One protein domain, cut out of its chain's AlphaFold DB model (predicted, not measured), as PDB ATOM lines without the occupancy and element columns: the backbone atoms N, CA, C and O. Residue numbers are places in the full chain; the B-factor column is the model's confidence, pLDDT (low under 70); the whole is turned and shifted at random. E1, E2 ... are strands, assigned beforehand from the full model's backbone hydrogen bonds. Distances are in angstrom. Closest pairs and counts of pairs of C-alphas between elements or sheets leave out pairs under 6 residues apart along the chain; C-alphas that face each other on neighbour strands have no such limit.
ATOM      1  N   GLY A   7     -44.688 -15.968  28.372       93.38
ATOM      2  CA  GLY A   7     -44.263 -14.606  28.710       93.38
ATOM      3  C   GLY A   7     -45.429 -13.659  28.958       93.38
ATOM      4  O   GLY A   7     -46.501 -13.858  28.400       93.38
ATOM      5  N   TYR A   8     -45.186 -12.618  29.752       95.12
ATOM      6  CA  TYR A   8     -46.065 -11.466  29.958       95.12
ATOM      7  C   TYR A   8     -45.242 -10.199  29.738       95.12
ATOM      8  O   TYR A   8     -44.169 -10.045  30.325       95.12
ATOM      9  N   HIS A   9     -45.696  -9.349  28.826       93.31
ATOM     10  CA  HIS A   9     -44.948  -8.204  28.325       93.31
ATOM     11  C   HIS A   9     -45.431  -6.909  28.987       93.31
ATOM     12  O   HIS A   9     -46.630  -6.670  29.135       93.31
ATOM     13  N   GLY A  10     -44.485  -6.080  29.430       92.38
ATOM     14  CA  GLY A  10     -44.792  -4.868  30.198       92.38
ATOM     15  C   GLY A  10     -45.252  -3.692  29.349       92.38
ATOM     16  O   GLY A  10     -46.032  -2.865  29.820       92.38
ATOM     17  N   ASP A  11     -44.805  -3.631  28.097       92.12
ATOM     18  CA  ASP A  11     -45.094  -2.544  27.167       92.12
ATOM     19  C   ASP A  11     -46.531  -2.568  26.644       92.12
ATOM     20  O   ASP A  11     -47.111  -1.501  26.427       92.12
ATOM     21  N   ASP A  12     -47.129  -3.752  26.497       92.88
ATOM     22  CA  ASP A  12     -48.485  -3.920  25.974       92.88
ATOM     23  C   ASP A  12     -49.461  -4.601  26.949       92.88
ATOM     24  O   ASP A  12     -50.669  -4.426  26.797       92.88
ATOM     25  N   GLY A  13     -48.971  -5.282  27.989       95.12
ATOM     26  CA  GLY A  13     -49.807  -6.035  28.925       95.12
ATOM     27  C   GLY A  13     -50.308  -7.372  28.357       95.12
ATOM     28  O   GLY A  13     -51.216  -7.993  28.922       95.12
ATOM     29  N   GLN A  14     -49.740  -7.828  27.243       96.06
ATOM     30  CA  GLN A  14     -50.131  -9.069  26.592       96.06
ATOM     31  C   GLN A  14     -49.269 -10.240  27.050       96.06
ATOM     32  O   GLN A  14     -48.121 -10.093  27.481       96.06
ATOM     33  N   THR A  15     -49.832 -11.435  26.945       93.88
ATOM     34  CA  THR A  15     -49.098 -12.682  27.131       93.88
ATOM     35  C   THR A  15     -48.699 -13.269  25.793       93.88
ATOM     36  O   THR A  15     -49.498 -13.243  24.863       93.88
ATOM     37  N   TYR A  16     -47.496 -13.834  25.717       91.50
ATOM     38  CA  TYR A  16     -46.963 -14.454  24.509       91.50
ATOM     39  C   TYR A  16     -46.524 -15.892  24.771       91.50
ATOM     40  O   TYR A  16     -45.730 -16.154  25.685       91.50
ATOM     41  N   HIS A  17     -47.005 -16.804  23.933       87.75
ATOM     42  CA  HIS A  17     -46.500 -18.167  23.793       87.75
ATOM     43  C   HIS A  17     -46.283 -18.427  22.308       87.75
ATOM     44  O   HIS A  17     -47.176 -18.146  21.516       87.75
ATOM     45  N   THR A  18     -45.091 -18.887  21.916       82.00
ATOM     46  CA  THR A  18     -44.763 -19.194  20.511       82.00
ATOM     47  C   THR A  18     -45.138 -18.075  19.521       82.00
ATOM     48  O   THR A  18     -45.685 -18.345  18.459       82.00
ATOM     49  N   ASN A  19     -44.854 -16.814  19.873       77.12
ATOM     50  CA  ASN A  19     -45.198 -15.596  19.111       77.12
ATOM     51  C   ASN A  19     -46.692 -15.245  18.988       77.12
ATOM     52  O   ASN A  19     -47.024 -14.257  18.337       77.12
ATOM     53  N   GLU A  20     -47.590 -15.964  19.657       81.19
ATOM     54  CA  GLU A  20     -49.008 -15.605  19.712       81.19
ATOM     55  C   GLU A  20     -49.279 -14.702  20.918       81.19
ATOM     56  O   GLU A  20     -49.156 -15.133  22.067       81.19
ATOM     57  N   GLY A  21     -49.617 -13.440  20.644       86.38
ATOM     58  CA  GLY A  21     -49.990 -12.449  21.651       86.38
ATOM     59  C   GLY A  21     -51.477 -12.517  21.998       86.38
ATOM     60  O   GLY A  21     -52.320 -12.568  21.103       86.38
ATOM     61  N   GLN A  22     -51.807 -12.493  23.290       92.62
ATOM     62  CA  GLN A  22     -53.185 -12.390  23.776       92.62
ATOM     63  C   GLN A  22     -53.324 -11.318  24.853       92.62
ATOM     64  O   GLN A  22     -52.445 -11.148  25.704       92.62
ATOM     65  N   GLN A  23     -54.461 -10.621  24.846       95.88
ATOM     66  CA  GLN A  23     -54.795  -9.665  25.894       95.88
ATOM     67  C   GLN A  23     -54.957 -10.395  27.231       95.88
ATOM     68  O   GLN A  23     -55.709 -11.363  27.331       95.88
ATOM     69  N   TYR A  24     -54.257  -9.916  28.259       96.44
ATOM     70  CA  TYR A  24     -54.219 -10.590  29.555       96.44
ATOM     71  C   TYR A  24     -54.349  -9.624  30.729       96.44
ATOM     72  O   TYR A  24     -55.267  -9.746  31.536       96.44
ATOM     73  N   GLY A  25     -53.433  -8.663  30.831       96.19
ATOM     74  CA  GLY A  25     -53.317  -7.810  32.003       96.19
ATOM     75  C   GLY A  25     -53.023  -6.356  31.653       96.19
ATOM     76  O   GLY A  25     -52.882  -5.995  30.486       96.19
ATOM     77  N   PRO A  26     -52.927  -5.488  32.669       96.50
ATOM     78  CA  PRO A  26     -52.501  -4.111  32.464       96.50
ATOM     79  C   PRO A  26     -51.029  -4.055  32.033       96.50
ATOM     80  O   PRO A  26     -50.261  -4.983  32.262       96.50
ATOM     81  N   ARG A  27     -50.591  -2.927  31.476       96.06
ATOM     82  CA  ARG A  27     -49.155  -2.641  31.326       96.06
ATOM     83  C   ARG A  27     -48.489  -2.497  32.695       96.06
ATOM     84  O   ARG A  27     -49.148  -2.108  33.666       96.06
ATOM     85  N   PHE A  28     -47.190  -2.765  32.756       94.62
ATOM     86  CA  PHE A  28     -46.376  -2.608  33.963       94.62
ATOM     87  C   PHE A  28     -45.019  -1.986  33.635       94.62
ATOM     88  O   PHE A  28     -44.546  -2.060  32.501       94.62
ATOM     89  N   GLY A  29     -44.390  -1.366  34.629       92.44
ATOM     90  CA  GLY A  29     -43.119  -0.678  34.428       92.44
ATOM     91  C   GLY A  29     -42.396  -0.379  35.732       92.44
ATOM     92  O   GLY A  29     -42.527  -1.112  36.710       92.44
ATOM     93  N   SER A  30     -41.609   0.696  35.738       91.44
ATOM     94  CA  SER A  30     -40.826   1.107  36.905       91.44
ATOM     95  C   SER A  30     -41.685   1.198  38.168       91.44
ATOM     96  O   SER A  30     -42.711   1.876  38.181       91.44
ATOM     97  N   GLY A  31     -41.236   0.531  39.231       91.00
ATOM     98  CA  GLY A  31     -41.922   0.491  40.525       91.00
ATOM     99  C   GLY A  31     -42.899  -0.675  40.698       91.00
ATOM    100  O   GLY A  31     -43.261  -0.978  41.832       91.00
ATOM    101  N   ASP A  32     -43.286  -1.371  39.624       94.69
ATOM    102  CA  ASP A  32     -44.088  -2.588  39.740       94.69
ATOM    103  C   ASP A  32     -43.219  -3.813  40.050       94.69
ATOM    104  O   ASP A  32     -42.147  -4.013  39.481       94.69
ATOM    105  N   THR A  33     -43.733  -4.694  40.904       95.19
ATOM    106  CA  THR A  33     -43.198  -6.044  41.103       95.19
ATOM    107  C   THR A  33     -44.051  -7.045  40.341       95.19
ATOM    108  O   THR A  33     -45.237  -7.209  40.643       95.19
ATOM    109  N   ILE A  34     -43.445  -7.746  39.382       95.19
ATOM    110  CA  ILE A  34     -44.112  -8.792  38.605       95.19
ATOM    111  C   ILE A  34     -43.647 -10.167  39.062       95.19
ATOM    112  O   ILE A  34     -42.454 -10.449  39.118       95.19
ATOM    113  N   GLY A  35     -44.612 -11.025  39.379       95.31
ATOM    114  CA  GLY A  35     -44.382 -12.433  39.687       95.31
ATOM    115  C   GLY A  35     -44.896 -13.322  38.563       95.31
ATOM    116  O   GLY A  35     -45.867 -12.974  37.891       95.31
ATOM    117  N   ALA A  36     -44.265 -14.480  38.386       94.31
ATOM    118  CA  ALA A  36     -44.694 -15.537  37.478       94.31
ATOM    119  C   ALA A  36     -44.830 -16.841  38.269       94.31
ATOM    120  O   ALA A  36     -43.946 -17.190  39.051       94.31
ATOM    121  N   GLY A  37     -45.940 -17.549  38.084       92.81
ATOM    122  CA  GLY A  37     -46.240 -18.779  38.805       92.81
ATOM    123  C   GLY A  37     -46.695 -19.896  37.876       92.81
ATOM    124  O   GLY A  37     -47.436 -19.658  36.922       92.81
ATOM    125  N   LEU A  38     -46.279 -21.120  38.200       91.50
ATOM    126  CA  LEU A  38     -46.722 -22.361  37.569       91.50
ATOM    127  C   LEU A  38     -47.567 -23.151  38.571       91.50
ATOM    128  O   LEU A  38     -47.096 -23.501  39.651       91.50
ATOM    129  N   SER A  39     -48.813 -23.453  38.218       90.94
ATOM    130  CA  SER A  39     -49.631 -24.405  38.964       90.94
ATOM    131  C   SER A  39     -49.602 -25.751  38.252       90.94
ATOM    132  O   SER A  39     -50.288 -25.937  37.249       90.94
ATOM    133  N   LEU A  40     -48.831 -26.702  38.784       88.19
ATOM    134  CA  LEU A  40     -48.727 -28.052  38.218       88.19
ATOM    135  C   LEU A  40     -50.061 -28.810  38.286       88.19
ATOM    136  O   LEU A  40     -50.470 -29.424  37.304       88.19
ATOM    137  N   GLY A  41     -50.786 -28.702  39.406       91.31
ATOM    138  CA  GLY A  41     -52.076 -29.380  39.588       91.31
ATOM    139  C   GLY A  41     -53.166 -28.896  38.628       91.31
ATOM    140  O   GLY A  41     -53.985 -29.686  38.173       91.31
ATOM    141  N   LYS A  42     -53.157 -27.606  38.277       92.50
ATOM    142  CA  LYS A  42     -54.112 -27.009  37.327       92.50
ATOM    143  C   LYS A  42     -53.558 -26.879  35.904       92.50
ATOM    144  O   LYS A  42     -54.295 -26.466  35.011       92.50
ATOM    145  N   ARG A  43     -52.282 -27.225  35.694       93.94
ATOM    146  CA  ARG A  43     -51.549 -27.067  34.427       93.94
ATOM    147  C   ARG A  43     -51.713 -25.672  33.825       93.94
ATOM    148  O   ARG A  43     -52.086 -25.513  32.662       93.94
ATOM    149  N   GLU A  44     -51.468 -24.653  34.642       94.75
ATOM    150  CA  GLU A  44     -51.626 -23.250  34.255       94.75
ATOM    151  C   GLU A  44     -50.423 -22.398  34.658       94.75
ATOM    152  O   GLU A  44     -49.820 -22.608  35.712       94.75
ATOM    153  N   VAL A  45     -50.127 -21.390  33.839       94.56
ATOM    154  CA  VAL A  45     -49.225 -20.289  34.195       94.56
ATOM    155  C   VAL A  45     -50.067 -19.055  34.500       94.56
ATOM    156  O   VAL A  45     -51.078 -18.789  33.842       94.56
ATOM    157  N   PHE A  46     -49.664 -18.301  35.515       95.75
ATOM    158  CA  PHE A  46     -50.282 -17.036  35.903       95.75
ATOM    159  C   PHE A  46     -49.215 -16.013  36.278       95.75
ATOM    160  O   PHE A  46     -48.100 -16.378  36.653       95.75
ATOM    161  N   PHE A  47     -49.583 -14.735  36.242       96.81
ATOM    162  CA  PHE A  47     -48.732 -13.653  36.716       96.81
ATOM    163  C   PHE A  47     -49.388 -12.893  37.866       96.81
ATOM    164  O   PHE A  47     -50.605 -12.949  38.086       96.81
ATOM    165  N   THR A  48     -48.558 -12.185  38.623       97.38
ATOM    166  CA  THR A  48     -48.990 -11.265  39.673       97.38
ATOM    167  C   THR A  48     -48.413  -9.885  39.422       97.38
ATOM    168  O   THR A  48     -47.271  -9.782  38.982       97.38
ATOM    169  N   ARG A  49     -49.141  -8.839  39.802       96.81
ATOM    170  CA  ARG A  49     -48.620  -7.473  39.894       96.81
ATOM    171  C   ARG A  49     -48.766  -6.985  41.323       96.81
ATOM    172  O   ARG A  49     -49.865  -7.020  41.866       96.81
ATOM    173  N   ASN A  50     -47.662  -6.550  41.923       96.00
ATOM    174  CA  ASN A  50     -47.616  -6.033  43.294       96.00
ATOM    175  C   ASN A  50     -48.294  -6.993  44.292       96.00
ATOM    176  O   ASN A  50     -49.087  -6.591  45.136       96.00
ATOM    177  N   GLY A  51     -48.026  -8.296  44.132       95.06
ATOM    178  CA  GLY A  51     -48.594  -9.369  44.958       95.06
ATOM    179  C   GLY A  51     -50.012  -9.823  44.581       95.06
ATOM    180  O   GLY A  51     -50.470 -10.844  45.090       95.06
ATOM    181  N   VAL A  52     -50.704  -9.140  43.665       96.75
ATOM    182  CA  VAL A  52     -52.080  -9.478  43.264       96.75
ATOM    183  C   VAL A  52     -52.082 -10.356  42.014       96.75
ATOM    184  O   VAL A  52     -51.500  -9.993  40.993       96.75
ATOM    185  N   ARG A  53     -52.758 -11.511  42.068       96.50
ATOM    186  CA  ARG A  53     -52.897 -12.445  40.935       96.50
ATOM    187  C   ARG A  53     -53.781 -11.852  39.835       96.50
ATOM    188  O   ARG A  53     -54.935 -11.529  40.087       96.50
ATOM    189  N   LEU A  54     -53.266 -11.811  38.605       97.19
ATOM    190  CA  LEU A  54     -53.943 -11.249  37.423       97.19
ATOM    191  C   LEU A  54     -54.844 -12.260  36.690       97.19
ATOM    192  O   LEU A  54     -55.309 -12.018  35.583       97.19
ATOM    193  N   GLY A  55     -55.090 -13.420  37.299       95.88
ATOM    194  CA  GLY A  55     -55.814 -14.524  36.676       95.88
ATOM    195  C   GLY A  55     -54.909 -15.443  35.857       95.88
ATOM    196  O   GLY A  55     -53.682 -15.406  35.958       95.88
ATOM    197  N   ARG A  56     -55.528 -16.331  35.084       96.25
ATOM    198  CA  ARG A  56     -54.852 -17.393  34.333       96.25
ATOM    199  C   ARG A  56     -54.351 -16.862  32.992       96.25
ATOM    200  O   ARG A  56     -55.166 -16.421  32.195       96.25
ATOM    201  N   ALA A  57     -53.042 -16.926  32.760       95.56
ATOM    202  CA  ALA A  57     -52.428 -16.495  31.504       95.56
ATOM    203  C   ALA A  57     -52.440 -17.614  30.458       95.56
ATOM    204  O   ALA A  57     -52.807 -17.395  29.312       95.56
ATOM    205  N   PHE A  58     -52.084 -18.833  30.870       94.81
ATOM    206  CA  PHE A  58     -52.004 -19.990  29.978       94.81
ATOM    207  C   PHE A  58     -52.608 -21.230  30.626       94.81
ATOM    208  O   PHE A  58     -52.627 -21.359  31.851       94.81
ATOM    209  N   THR A  59     -53.094 -22.152  29.798       94.31
ATOM    210  CA  THR A  59     -53.789 -23.377  30.224       94.31
ATOM    211  C   THR A  59     -53.245 -24.584  29.496       94.31
ATOM    212  O   THR A  59     -52.758 -24.447  28.378       94.31
ATOM    213  N   GLY A  60     -53.390 -25.768  30.088       92.75
ATOM    214  CA  GLY A  60     -52.959 -27.002  29.442       92.75
ATOM    215  C   GLY A  60     -51.440 -27.104  29.309       92.75
ATOM    216  O   GLY A  60     -50.975 -27.826  28.435       92.75
TER     217      GLY A  60
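This is residues 7 to 60 of the 89 residues of the protein "B30.2/SPRY domain-containing protein" of Scenedesmus sp. NREL 46B-D3 (UniProt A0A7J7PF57). A small, strongly twisted three-strand sheet, E3 to E5, has a short hairpin, E1 and E2, off to one side, with E1 near E5. The two parts make a flat outline, 32 by 25 by 12 A. The printed part has 54 residues, no named helix and five strands, E1 to E5; the class is all strand. It is compact, with a radius of gyration of the C-alphas of 10.8 A.

Residues 7 to 8 pair antiparallel with residues 15 to 16 of E1, residues 14 to 17. E1 and E2, residues 20 to 23, form a hairpin; N 15 and O 22 are 2.9 A apart. E3, residues 34 to 39, E4, residues 44 to 49, and E5, residues 52 to 59, form a meander, each strand the antiparallel neighbour of the one before. N 37 and O 46 are 2.8 A apart, N 54 and O 47 2.9 A. The closest C-alphas of E1 and E5, Thr 15 and Ala 57, are 6.7 A apart. E2 and E5 are apart.

E1 begins at C-alpha 14 (-50.131, -9.069, 26.592). E3 measures 16.6 A, E4 17.0 A and E5 19.1 A. E5 ends at C-alpha 59 (-53.789, -23.377, 30.224).

The C-alphas farthest apart, Ser 30 and Gly 41, are 32.6 A apart. The printed part has no cut and no long link. No printed residue is under 70 in pLDDT.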